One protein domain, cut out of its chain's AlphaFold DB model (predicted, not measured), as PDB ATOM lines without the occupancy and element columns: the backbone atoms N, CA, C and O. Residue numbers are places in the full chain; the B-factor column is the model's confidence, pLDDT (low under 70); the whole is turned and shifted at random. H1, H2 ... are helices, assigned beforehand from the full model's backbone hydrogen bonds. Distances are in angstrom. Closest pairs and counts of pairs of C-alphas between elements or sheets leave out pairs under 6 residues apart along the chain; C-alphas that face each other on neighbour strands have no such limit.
ATOM      1  N   LEU A   2      25.094 -29.067 -50.364       77.81
ATOM      2  CA  LEU A   2      24.733 -28.983 -48.937       77.81
ATOM      3  C   LEU A   2      23.367 -28.321 -48.672       77.81
ATOM      4  O   LEU A   2      22.520 -28.918 -48.023       77.81
ATOM      5  N   ARG A   3      23.130 -27.122 -49.225       79.56
ATOM      6  CA  ARG A   3      21.893 -26.352 -48.995       79.56
ATOM      7  C   ARG A   3      20.629 -27.121 -49.399       79.56
ATOM      8  O   ARG A   3      19.693 -27.179 -48.623       79.56
ATOM      9  N   SER A   4      20.662 -27.796 -50.550       81.94
ATOM     10  CA  SER A   4      19.554 -28.635 -51.034       81.94
ATOM     11  C   SER A   4      19.322 -29.869 -50.154       81.94
ATOM     12  O   SER A   4      18.176 -30.240 -49.925       81.94
ATOM     13  N   LEU A   5      20.383 -30.488 -49.622       82.56
ATOM     14  CA  LEU A   5      20.254 -31.638 -48.719       82.56
ATOM     15  C   LEU A   5      19.642 -31.227 -47.373       82.56
ATOM     16  O   LEU A   5      18.771 -31.911 -46.842       82.56
ATOM     17  N   VAL A   6      20.082 -30.086 -46.847       83.50
ATOM     18  CA  VAL A   6      19.564 -29.491 -45.614       83.50
ATOM     19  C   VAL A   6      18.102 -29.068 -45.774       83.50
ATOM     20  O   VAL A   6      17.293 -29.358 -44.901       83.50
ATOM     21  N   GLU A   7      17.753 -28.444 -46.897       82.38
ATOM     22  CA  GLU A   7      16.388 -28.018 -47.225       82.38
ATOM     23  C   GLU A   7      15.445 -29.220 -47.409       82.38
ATOM     24  O   GLU A   7      14.347 -29.249 -46.855       82.38
ATOM     25  N   ALA A   8      15.904 -30.291 -48.068       81.50
ATOM     26  CA  ALA A   8      15.156 -31.547 -48.141       81.50
ATOM     27  C   ALA A   8      14.910 -32.154 -46.746       81.50
ATOM     28  O   ALA A   8      13.818 -32.642 -46.446       81.50
ATOM     29  N   CYS A   9      15.909 -32.090 -45.865       81.25
ATOM     30  CA  CYS A   9      15.809 -32.575 -44.492       81.25
ATOM     31  C   CYS A   9      14.912 -31.705 -43.592       81.25
ATOM     32  O   CYS A   9      14.209 -32.246 -42.734       81.25
ATOM     33  N   SER A  10      14.900 -30.382 -43.776       79.94
ATOM     34  CA  SER A  10      14.069 -29.471 -42.981       79.94
ATOM     35  C   SER A  10      12.591 -29.559 -43.369       79.94
ATOM     36  O   SER A  10      11.735 -29.626 -42.485       79.94
ATOM     37  N   HIS A  11      12.275 -29.654 -44.665       73.38
ATOM     38  CA  HIS A  11      10.891 -29.775 -45.143       73.38
ATOM     39  C   HIS A  11      10.238 -31.110 -44.772       73.38
ATOM     40  O   HIS A  11       9.051 -31.141 -44.443       73.38
ATOM     41  N   SER A  12      11.024 -32.190 -44.719       63.81
ATOM     42  CA  SER A  12      10.544 -33.514 -44.298       63.81
ATOM     43  C   SER A  12      10.007 -33.530 -42.857       63.81
ATOM     44  O   SER A  12       9.204 -34.391 -42.505       63.81
ATOM     45  N   SER A  13      10.413 -32.572 -42.012       62.31
ATOM     46  CA  SER A  13       9.956 -32.495 -40.617       62.31
ATOM     47  C   SER A  13       8.672 -31.686 -40.409       62.31
ATOM     48  O   SER A  13       8.057 -31.828 -39.353       62.31
ATOM     49  N   ALA A  14       8.262 -30.842 -41.364       63.25
ATOM     50  CA  ALA A  14       7.246 -29.813 -41.112       63.25
ATOM     51  C   ALA A  14       5.856 -30.087 -41.717       63.25
ATOM     52  O   ALA A  14       4.894 -29.492 -41.240       63.25
ATOM     53  N   ALA A  15       5.718 -30.944 -42.739       53.22
ATOM     54  CA  ALA A  15       4.505 -30.920 -43.576       53.22
ATOM     55  C   ALA A  15       3.870 -32.274 -43.958       53.22
ATOM     56  O   ALA A  15       2.877 -32.272 -44.682       53.22
ATOM     57  N   LEU A  16       4.384 -33.427 -43.511       48.59
ATOM     58  CA  LEU A  16       3.877 -34.724 -43.987       48.59
ATOM     59  C   LEU A  16       2.904 -35.416 -43.011       48.59
ATOM     60  O   LEU A  16       3.150 -35.430 -41.799       48.59
ATOM     61  N   PRO A  17       1.819 -36.029 -43.530       57.38
ATOM     62  CA  PRO A  17       0.891 -36.828 -42.739       57.38
ATOM     63  C   PRO A  17       1.619 -38.003 -42.059       57.38
ATOM     64  O   PRO A  17       2.579 -38.548 -42.612       57.38
ATOM     65  N   PRO A  18       1.167 -38.435 -40.865       59.41
ATOM     66  CA  PRO A  18       1.896 -39.349 -39.975       59.41
ATOM     67  C   PRO A  18       2.225 -40.726 -40.576       59.41
ATOM     68  O   PRO A  18       3.048 -41.448 -40.020       59.41
ATOM     69  N   THR A  19       1.614 -41.086 -41.703       55.97
ATOM     70  CA  THR A  19       1.789 -42.361 -42.404       55.97
ATOM     71  C   THR A  19       2.881 -42.346 -43.481       55.97
ATOM     72  O   THR A  19       3.329 -43.415 -43.880       55.97
ATOM     73  N   ALA A  20       3.356 -41.167 -43.905       49.50
ATOM     74  CA  ALA A  20       4.461 -40.983 -44.858       49.50
ATOM     75  C   ALA A  20       5.623 -40.209 -44.217       49.50
ATOM     76  O   ALA A  20       6.304 -39.402 -44.848       49.50
ATOM     77  N   ARG A  21       5.812 -40.416 -42.911       50.53
ATOM     78  CA  ARG A  21       6.937 -39.876 -42.158       50.53
ATOM     79  C   ARG A  21       8.178 -40.649 -42.581       50.53
ATOM     80  O   ARG A  21       8.532 -41.646 -41.957       50.53
ATOM     81  N   ASP A  22       8.799 -40.209 -43.670       51.94
ATOM     82  CA  ASP A  22      10.138 -40.638 -44.045       51.94
ATOM     83  C   ASP A  22      11.008 -40.609 -42.790       51.94
ATOM     84  O   ASP A  22      11.121 -39.587 -42.105       51.94
ATOM     85  N   ASN A  23      11.515 -41.788 -42.421       59.75
ATOM     86  CA  ASN A  23      12.143 -42.013 -41.130       59.75
ATOM     87  C   ASN A  23      13.201 -40.926 -40.880       59.75
ATOM     88  O   ASN A  23      14.072 -40.745 -41.734       59.75
ATOM     89  N   PRO A  24      13.205 -40.236 -39.726       61.03
ATOM     90  CA  PRO A  24      14.250 -39.263 -39.388       61.03
ATOM     91  C   PRO A  24      15.657 -39.888 -39.414       61.03
ATOM     92  O   PRO A  24      16.643 -39.196 -39.665       61.03
ATOM     93  N   ALA A  25      15.742 -41.213 -39.250       64.94
ATOM     94  CA  ALA A  25      16.948 -41.995 -39.506       64.94
ATOM     95  C   ALA A  25      17.507 -41.783 -40.930       64.94
ATOM     96  O   ALA A  25      18.711 -41.615 -41.093       64.94
ATOM     97  N   SER A  26      16.646 -41.660 -41.946       81.75
ATOM     98  CA  SER A  26      17.050 -41.497 -43.348       81.75
ATOM     99  C   SER A  26      17.700 -40.143 -43.656       81.75
ATOM    100  O   SER A  26      18.515 -40.050 -44.572       81.75
ATOM    101  N   CYS A  27      17.365 -39.081 -42.913       85.06
ATOM    102  CA  CYS A  27      18.016 -37.779 -43.074       85.06
ATOM    103  C   CYS A  27      19.392 -37.763 -42.389       85.06
ATOM    104  O   CYS A  27      20.363 -37.294 -42.985       85.06
ATOM    105  N   ASN A  28      19.498 -38.334 -41.183       86.88
ATOM    106  CA  ASN A  28      20.784 -38.492 -40.502       86.88
ATOM    107  C   ASN A  28      21.754 -39.316 -41.352       86.88
ATOM    108  O   ASN A  28      22.859 -38.854 -41.603       86.88
ATOM    109  N   GLU A  29      21.327 -40.463 -41.882       89.50
ATOM    110  CA  GLU A  29      22.161 -41.309 -42.750       89.50
ATOM    111  C   GLU A  29      22.625 -40.572 -44.016       89.50
ATOM    112  O   GLU A  29      23.793 -40.655 -44.401       89.50
ATOM    113  N   ARG A  30      21.739 -39.791 -44.655       89.12
ATOM    114  CA  ARG A  30      22.098 -38.975 -45.827       89.12
ATOM    115  C   ARG A  30      23.109 -37.882 -45.484       89.12
ATOM    116  O   ARG A  30      24.032 -37.648 -46.269       89.12
ATOM    117  N   MET A  31      22.947 -37.221 -44.339       89.69
ATOM    118  CA  MET A  31      23.880 -36.194 -43.880       89.69
ATOM    119  C   MET A  31      25.220 -36.804 -43.465       89.69
ATOM    120  O   MET A  31      26.260 -36.281 -43.849       89.69
ATOM    121  N   GLU A  32      25.220 -37.943 -42.770       92.38
ATOM    122  CA  GLU A  32      26.433 -38.706 -42.466       92.38
ATOM    123  C   GLU A  32      27.177 -39.061 -43.758       92.38
ATOM    124  O   GLU A  32      28.344 -38.709 -43.919       92.38
ATOM    125  N   ALA A  33      26.498 -39.654 -44.741       92.06
ATOM    126  CA  ALA A  33      27.104 -39.978 -46.030       92.06
ATOM    127  C   ALA A  33      27.618 -38.734 -46.782       92.06
ATOM    128  O   ALA A  33      28.589 -38.809 -47.539       92.06
ATOM    129  N   PHE A  34      26.974 -37.578 -46.615       92.25
ATOM    130  CA  PHE A  34      27.453 -36.318 -47.179       92.25
ATOM    131  C   PHE A  34      28.732 -35.837 -46.482       92.25
ATOM    132  O   PHE A  34      29.741 -35.632 -47.154       92.25
ATOM    133  N   VAL A  35      28.727 -35.715 -45.152       92.69
ATOM    134  CA  VAL A  35      29.887 -35.255 -44.374       92.69
ATOM    135  C   VAL A  35      31.072 -36.205 -44.550       92.69
ATOM    136  O   VAL A  35      32.196 -35.744 -44.719       92.69
ATOM    137  N   GLN A  36      30.828 -37.518 -44.597       94.06
ATOM    138  CA  GLN A  36      31.852 -38.525 -44.882       94.06
ATOM    139  C   GLN A  36      32.513 -38.274 -46.245       94.06
ATOM    140  O   GLN A  36      33.736 -38.276 -46.338       94.06
ATOM    141  N   ARG A  37      31.724 -38.003 -47.297       94.00
ATOM    142  CA  ARG A  37      32.254 -37.689 -48.636       94.00
ATOM    143  C   ARG A  37      33.074 -36.405 -48.645       94.00
ATOM    144  O   ARG A  37      34.149 -36.398 -49.236       94.00
ATOM    145  N   VAL A  38      32.605 -35.352 -47.972       93.75
ATOM    146  CA  VAL A  38      33.366 -34.096 -47.848       93.75
ATOM    147  C   VAL A  38      34.683 -34.347 -47.117       93.75
ATOM    148  O   VAL A  38      35.725 -33.909 -47.594       93.75
ATOM    149  N   ALA A  39      34.664 -35.105 -46.014       93.00
ATOM    150  CA  ALA A  39      35.867 -35.475 -45.269       93.00
ATOM    151  C   ALA A  39      36.880 -36.211 -46.164       93.00
ATOM    152  O   ALA A  39      38.041 -35.808 -46.237       93.00
ATOM    153  N   THR A  40      36.434 -37.213 -46.928       91.94
ATOM    154  CA  THR A  40      37.290 -37.928 -47.886       91.94
ATOM    155  C   THR A  40      37.828 -37.005 -48.982       91.94
ATOM    156  O   THR A  40      39.002 -37.095 -49.328       91.94
ATOM    157  N   GLN A  41      37.014 -36.077 -49.494       94.81
ATOM    158  CA  GLN A  41      37.423 -35.119 -50.524       94.81
ATOM    159  C   GLN A  41      38.520 -34.161 -50.037       94.81
ATOM    160  O   GLN A  41      39.427 -33.833 -50.800       94.81
ATOM    161  N   VAL A  42      38.487 -33.744 -48.766       92.44
ATOM    162  CA  VAL A  42      39.566 -32.938 -48.167       92.44
ATOM    163  C   VAL A  42      40.776 -33.761 -47.715       92.44
ATOM    164  O   VAL A  42      41.713 -33.187 -47.159       92.44
ATOM    165  N   GLY A  43      40.778 -35.078 -47.953       90.69
ATOM    166  CA  GLY A  43      41.858 -35.986 -47.560       90.69
ATOM    167  C   GLY A  43      41.888 -36.298 -46.062       90.69
ATOM    168  O   GLY A  43      42.927 -36.690 -45.543       90.69
ATOM    169  N   CYS A  44      40.771 -36.103 -45.357       90.50
ATOM    170  CA  CYS A  44      40.664 -36.356 -43.926       90.50
ATOM    171  C   CYS A  44      39.829 -37.610 -43.658       90.50
ATOM    172  O   CYS A  44      38.669 -37.695 -44.053       90.50
ATOM    173  N   GLU A  45      40.390 -38.571 -42.927       90.69
ATOM    174  CA  GLU A  45      39.625 -39.724 -42.445       90.69
ATOM    175  C   GLU A  45      38.983 -39.441 -41.085       90.69
ATOM    176  O   GLU A  45      39.546 -38.752 -40.227       90.69
ATOM    177  N   VAL A  46      37.790 -39.999 -40.886       88.50
ATOM    178  CA  VAL A  46      37.059 -39.953 -39.616       88.50
ATOM    179  C   VAL A  46      37.679 -40.971 -38.659       88.50
ATOM    180  O   VAL A  46      37.588 -42.174 -38.887       88.50
ATOM    181  N   ALA A  47      38.298 -40.487 -37.584       86.06
ATOM    182  CA  ALA A  47      38.963 -41.312 -36.576       86.06
ATOM    183  C   ALA A  47      38.039 -41.670 -35.399       86.06
ATOM    184  O   ALA A  47      38.211 -42.717 -34.778       86.06
ATOM    185  N   ASP A  48      37.055 -40.817 -35.090       85.00
ATOM    186  CA  ASP A  48      36.093 -41.036 -34.004       85.00
ATOM    187  C   ASP A  48      34.651 -40.749 -34.460       85.00
ATOM    188  O   ASP A  48      34.274 -39.612 -34.762       85.00
ATOM    189  N   ARG A  49      33.818 -41.800 -34.473       86.44
ATOM    190  CA  ARG A  49      32.402 -41.707 -34.861       86.44
ATOM    191  C   ARG A  49      31.552 -40.887 -33.888       86.44
ATOM    192  O   ARG A  49      30.529 -40.355 -34.306       86.44
ATOM    193  N   SER A  50      31.939 -40.780 -32.617       84.19
ATOM    194  CA  SER A  50      31.163 -40.029 -31.621       84.19
ATOM    195  C   SER A  50      31.222 -38.518 -31.870       84.19
ATOM    196  O   SER A  50      30.205 -37.825 -31.809       84.19
ATOM    197  N   GLY A  51      32.403 -38.007 -32.233       85.81
ATOM    198  CA  GLY A  51      32.572 -36.621 -32.660       85.81
ATOM    199  C   GLY A  51      31.855 -36.346 -33.981       85.81
ATOM    200  O   GLY A  51      31.153 -35.340 -34.098       85.81
ATOM    201  N   PHE A  52      31.947 -37.280 -34.930       89.88
ATOM    202  CA  PHE A  52      31.277 -37.202 -36.229       89.88
ATOM    203  C   PHE A  52      29.748 -37.103 -36.122       89.88
ATOM    204  O   PHE A  52      29.155 -36.188 -36.692       89.88
ATOM    205  N   SER A  53      29.099 -37.976 -35.345       89.94
ATOM    206  CA  SER A  53      27.638 -37.944 -35.188       89.94
ATOM    207  C   SER A  53      27.159 -36.646 -34.527       89.94
ATOM    208  O   SER A  53      26.165 -36.052 -34.949       89.94
ATOM    209  N   SER A  54      27.910 -36.134 -33.544       89.19
ATOM    210  CA  SER A  54      27.617 -34.841 -32.914       89.19
ATOM    211  C   SER A  54      27.729 -33.663 -33.892       89.19
ATOM    212  O   SER A  54      26.961 -32.703 -33.797       89.19
ATOM    213  N   PHE A  55      28.663 -33.739 -34.844       90.62
ATOM    214  CA  PHE A  55      28.844 -32.736 -35.887       90.62
ATOM    215  C   PHE A  55      27.686 -32.764 -36.883       90.62
ATOM    216  O   PHE A  55      27.088 -31.724 -37.139       90.62
ATOM    217  N   VAL A  56      27.299 -33.951 -37.355       90.50
ATOM    218  CA  VAL A  56      26.153 -34.142 -38.258       90.50
ATOM    219  C   VAL A  56      24.864 -33.573 -37.661       90.50
ATOM    220  O   VAL A  56      24.164 -32.803 -38.317       90.50
ATOM    221  N   LEU A  57      24.586 -33.872 -36.387       87.88
ATOM    222  CA  LEU A  57      23.419 -33.336 -35.680       87.88
ATOM    223  C   LEU A  57      23.442 -31.804 -35.575       87.88
ATOM    224  O   LEU A  57      22.396 -31.162 -35.683       87.88
ATOM    225  N   ARG A  58      24.622 -31.209 -35.371       87.38
ATOM    226  CA  ARG A  58      24.785 -29.749 -35.327       87.38
ATOM    227  C   ARG A  58      24.541 -29.124 -36.697       87.38
ATOM    228  O   ARG A  58      23.762 -28.183 -36.795       87.38
ATOM    229  N   SER A  59      25.122 -29.697 -37.751       85.62
ATOM    230  CA  SER A  59      24.936 -29.231 -39.129       85.62
ATOM    231  C   SER A  59      23.476 -29.284 -39.586       85.62
ATOM    232  O   SER A  59      23.063 -28.459 -40.393       85.62
ATOM    233  N   LEU A  60      22.682 -30.223 -39.060       83.19
ATOM    234  CA  LEU A  60      21.240 -30.293 -39.313       83.19
ATOM    235  C   LEU A  60      20.439 -29.226 -38.551       83.19
ATOM    236  O   LEU A  60      19.443 -28.730 -39.073       83.19
ATOM    237  N   ARG A  61      20.848 -28.875 -37.323       83.06
ATOM    238  CA  ARG A  61      20.151 -27.879 -36.487       83.06
ATOM    239  C   ARG A  61      20.419 -26.438 -36.891       83.06
ATOM    240  O   ARG A  61      19.564 -25.591 -36.655       83.06
ATOM    241  N   GLU A  62      21.576 -26.162 -37.484       81.25
ATOM    242  CA  GLU A  62      22.003 -24.809 -37.861       81.25
ATOM    243  C   GLU A  62      22.129 -24.677 -39.392       81.25
ATOM    244  O   GLU A  62      23.218 -24.430 -39.917       81.25
ATOM    245  N   PRO A  63      21.012 -24.814 -40.140       64.50
ATOM    246  CA  PRO A  63      20.998 -24.948 -41.598       64.50
ATOM    247  C   PRO A  63      21.510 -23.723 -42.385       64.50
ATOM    248  O   PRO A  63      21.593 -23.773 -43.611       64.50
ATOM    249  N   GLY A  64      21.866 -22.623 -41.712       60.22
ATOM    250  CA  GLY A  64      22.300 -21.367 -42.332       60.22
ATOM    251  C   GLY A  64      23.739 -20.930 -42.040       60.22
ATOM    252  O   GLY A  64      24.173 -19.941 -42.622       60.22
ATOM    253  N   GLN A  65      24.485 -21.613 -41.163       60.41
ATOM    254  CA  GLN A  65      25.782 -21.095 -40.689       60.41
ATOM    255  C   GLN A  65      27.015 -21.587 -41.458       60.41
ATOM    256  O   GLN A  65      28.084 -20.998 -41.322       60.41
ATOM    257  N   GLY A  66      26.899 -22.620 -42.293       65.69
ATOM    258  CA  GLY A  66      28.061 -23.221 -42.952       65.69
ATOM    259  C   GLY A  66      28.014 -23.121 -44.469       65.69
ATOM    260  O   GLY A  66      27.193 -23.775 -45.111       65.69
ATOM    261  N   SER A  67      28.943 -22.375 -45.069       86.81
ATOM    262  CA  SER A  67      29.327 -22.636 -46.462       86.81
ATOM    263  C   SER A  67      30.033 -23.999 -46.547       86.81
ATOM    264  O   SER A  67      30.556 -24.497 -45.549       86.81
ATOM    265  N   LEU A  68      30.090 -24.607 -47.739       89.12
ATOM    266  CA  LEU A  68      30.864 -25.841 -47.942       89.12
ATOM    267  C   LEU A  68      32.323 -25.660 -47.478       89.12
ATOM    268  O   LEU A  68      32.854 -26.516 -46.783       89.12
ATOM    269  N   GLY A  69      32.924 -24.501 -47.770       89.88
ATOM    270  CA  GLY A  69      34.282 -24.172 -47.334       89.88
ATOM    271  C   GLY A  69      34.440 -24.091 -45.812       89.88
ATOM    272  O   GLY A  69      35.466 -24.517 -45.289       89.88
ATOM    273  N   GLN A  70      33.422 -23.615 -45.085       90.25
ATOM    274  CA  GLN A  70      33.438 -23.642 -43.620       90.25
ATOM    275  C   GLN A  70      33.391 -25.081 -43.096       90.25
ATOM    276  O   GLN A  70      34.178 -25.436 -42.227       90.25
ATOM    277  N   MET A  71      32.533 -25.931 -43.670       91.06
ATOM    278  CA  MET A  71      32.469 -27.348 -43.299       91.06
ATOM    279  C   MET A  71      33.805 -28.059 -43.561       91.06
ATOM    280  O   MET A  71      34.268 -28.821 -42.718       91.06
ATOM    281  N   GLU A  72      34.466 -27.784 -44.686       93.56
ATOM    282  CA  GLU A  72      35.805 -28.309 -44.973       93.56
ATOM    283  C   GLU A  72      36.855 -27.841 -43.954       93.56
ATOM    284  O   GLU A  72      37.691 -28.635 -43.512       93.56
ATOM    285  N   ALA A  73      36.821 -26.562 -43.569       91.19
ATOM    286  CA  ALA A  73      37.716 -26.006 -42.559       91.19
ATOM    287  C   ALA A  73      37.481 -26.645 -41.181       91.19
ATOM    288  O   ALA A  73      38.440 -27.065 -40.527       91.19
ATOM    289  N   ASP A  74      36.219 -26.798 -40.781       91.75
ATOM    290  CA  ASP A  74      35.830 -27.440 -39.527       91.75
ATOM    291  C   ASP A  74      36.280 -28.907 -39.503       91.75
ATOM    292  O   ASP A  74      36.878 -29.356 -38.525       91.75
ATOM    293  N   LEU A  75      36.088 -29.646 -40.601       92.69
ATOM    294  CA  LEU A  75      36.541 -31.035 -40.738       92.69
ATOM    295  C   LEU A  75      38.065 -31.165 -40.647       92.69
ATOM    296  O   LEU A  75      38.572 -32.125 -40.070       92.69
ATOM    297  N   ARG A  76      38.812 -30.192 -41.175       92.81
ATOM    298  CA  ARG A  76      40.281 -30.144 -41.110       92.81
ATOM    299  C   ARG A  76      40.834 -29.827 -39.719       92.81
ATOM    300  O   ARG A  76      41.999 -30.143 -39.466       92.81
ATOM    301  N   GLY A  77      40.047 -29.164 -38.870       89.00
ATOM    302  CA  GLY A  77      40.395 -28.818 -37.487       89.00
ATOM    303  C   GLY A  77      39.748 -29.721 -36.433       89.00
ATOM    304  O   GLY A  77      40.095 -29.647 -35.256       89.00
ATOM    305  N   ALA A  78      38.813 -30.578 -36.834       91.31
ATOM    306  CA  ALA A  78      38.070 -31.441 -35.936       91.31
ATOM    307  C   ALA A  78      38.964 -32.501 -35.279       91.31
ATOM    308  O   ALA A  78      39.568 -33.333 -35.944       91.31
ATOM    309  N   TRP A  79      38.979 -32.543 -33.948       86.69
ATOM    310  CA  TRP A  79      39.760 -33.519 -33.173       86.69
ATOM    311  C   TRP A  79      39.371 -34.987 -33.431       86.69
ATOM    312  O   TRP A  79      40.113 -35.893 -33.068       86.69
ATOM    313  N   TRP A  80      38.199 -35.227 -34.018       87.62
ATOM    314  CA  TRP A  80      37.693 -36.550 -34.379       87.62
ATOM    315  C   TRP A  80      38.040 -36.958 -35.824       87.62
ATOM    316  O   TRP A  80      37.688 -38.060 -36.245       87.62
ATOM    317  N   THR A  81      38.752 -36.112 -36.579       90.88
ATOM    318  CA  THR A  81      39.348 -36.447 -37.884       90.88
ATOM    319  C   THR A  81      40.866 -36.565 -37.765       90.88
ATOM    320  O   THR A  81      41.489 -35.873 -36.958       90.88
ATOM    321  N   LEU A  82      41.493 -37.414 -38.590       84.88
ATOM    322  CA  LEU A  82      42.956 -37.571 -38.602       84.88
ATOM    323  C   LEU A  82      43.677 -36.238 -38.845       84.88
ATOM    324  O   LEU A  82      44.634 -35.918 -38.144       84.88
ATOM    325  N   CYS A  83      43.160 -35.415 -39.757       88.50
ATOM    326  CA  CYS A  83      43.701 -34.087 -40.036       88.50
ATOM    327  C   CYS A  83      43.730 -33.168 -38.806       88.50
ATOM    328  O   CYS A  83      44.710 -32.451 -38.593       88.50
ATOM    329  N   GLY A  84      42.659 -33.156 -38.003       86.56
ATOM    330  CA  GLY A  84      42.608 -32.311 -36.812       86.56
ATOM    331  C   GLY A  84      43.512 -32.832 -35.697       86.56
ATOM    332  O   GLY A  84      44.152 -32.039 -35.007       86.56
ATOM    333  N   ILE A  85      43.645 -34.155 -35.571       81.19
ATOM    334  CA  ILE A  85      44.582 -34.795 -34.635       81.19
ATOM    335  C   ILE A  85      46.028 -34.423 -34.976       81.19
ATOM    336  O   ILE A  85      46.803 -34.082 -34.085       81.19
ATOM    337  N   GLU A  86      46.394 -34.447 -36.258       78.88
ATOM    338  CA  GLU A  86      47.737 -34.078 -36.718       78.88
ATOM    339  C   GLU A  86      48.056 -32.590 -36.513       78.88
ATOM    340  O   GLU A  86      49.213 -32.232 -36.269       78.88
ATOM    341  N   ARG A  87      47.038 -31.721 -36.590       79.25
ATOM    342  CA  ARG A  87      47.177 -30.277 -36.343       79.25
ATOM    343  C   ARG A  87      47.200 -29.895 -34.868       79.25
ATOM    344  O   ARG A  87      47.646 -28.791 -34.558       79.25
ATOM    345  N   ALA A  88      46.721 -30.749 -33.969       75.44
ATOM    346  CA  ALA A  88      46.662 -30.425 -32.553       75.44
ATOM    347  C   ALA A  88      48.085 -30.260 -31.972       75.44
ATOM    348  O   ALA A  88      48.887 -31.205 -32.010       75.44
TER     349      ALA A  88
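This is residues 2 to 88 of the 235 residues of the protein "Hypothetical protein" of Alexandrium catenella (UniProt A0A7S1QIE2). The longest helix, H2, runs along the length of an elongated, all-helix domain, and H3 crosses it on one side. H1 runs beside the first part of H2 in the opposite direction, joined to it by a long loop whose residues 14 to 19 stick out at one end, while H4 sits by the last part of H2 and the short H5 makes the other end. There are 87 residues printed, with five named helices in the order H1, H2, H3, H4, H5 and no named strand. The whole is only just compact, close to loose, with a radius of gyration of the C-alphas of 14.0 A, and it spans 47 by 22 by 18 A, the free loop adding to the length.

H2, residues 24 to 41, touches H3, residues 49 to 61, with its residues 28 to 35 alone. The closest C-alphas of the two are those of Glu 32 and Val 56, 6.2 A apart, and the helices run opposite ways at a steep tilt of 68 degrees, only just short of about perpendicular. H1, residues 2 to 11, is close to H2 but not clearly touching; their closest C-alphas, of Cys 9 and Cys 27, are 5.8 A apart. H1 and H2 run opposite ways at a shallow tilt of 6 degrees. H1 is also close to H3 but not clearly touching, with the C-alphas of Val 6 and Leu 60 the closest, at 6.6 A. H4, residues 68 to 77, only just touches H2, with 3 pairs of C-alphas within 8 A, and H2 touches H4 with its residues 38 to 39 alone. The closest C-alphas there are those of Ala 39 and Leu 75, 6.4 A apart, and the two helices are about perpendicular at 74 degrees. H3 and H4 are near each other. H5, residues 82 to 87, and H4 touch only at the corner by their link, the C-alphas of Gly 77 and Gly 84 being the closest, at 4.2 A. H5 is apart from H1, H2 and H3. In H1, H2, H3, H4 and H5 every O i to N i+4 pair is within hydrogen-bond range.

H2, residues 24 to 41, is 26.0 A long, from C-alpha 24 at (14.250, -39.263, -39.388) to C-alpha 41 at (37.423, -35.119, -50.524). H3, residues 49 to 61, measures 18.5 A, H4, residues 68 to 77, 14.5 A, and H1, residues 2 to 11, 14.4 A from first to last C-alpha. H1 begins at C-alpha 2, (24.733, -28.983, -48.937). H5, residues 82 to 87, is 8.7 A long and ends at C-alpha 87, (47.177, -30.277, -36.343).

The two C-alphas farthest apart are those of Thr 19 and Ala 88, at 47.5 A. The printed part has no cut. The link from H1 to H2 is long, with 12 residues, and the link from H4 to H5 is tight, with 4. The mean pLDDT of the printed part is 81.3, and confidence is low, under 70, in residues 12 to 25 and 63 to 66.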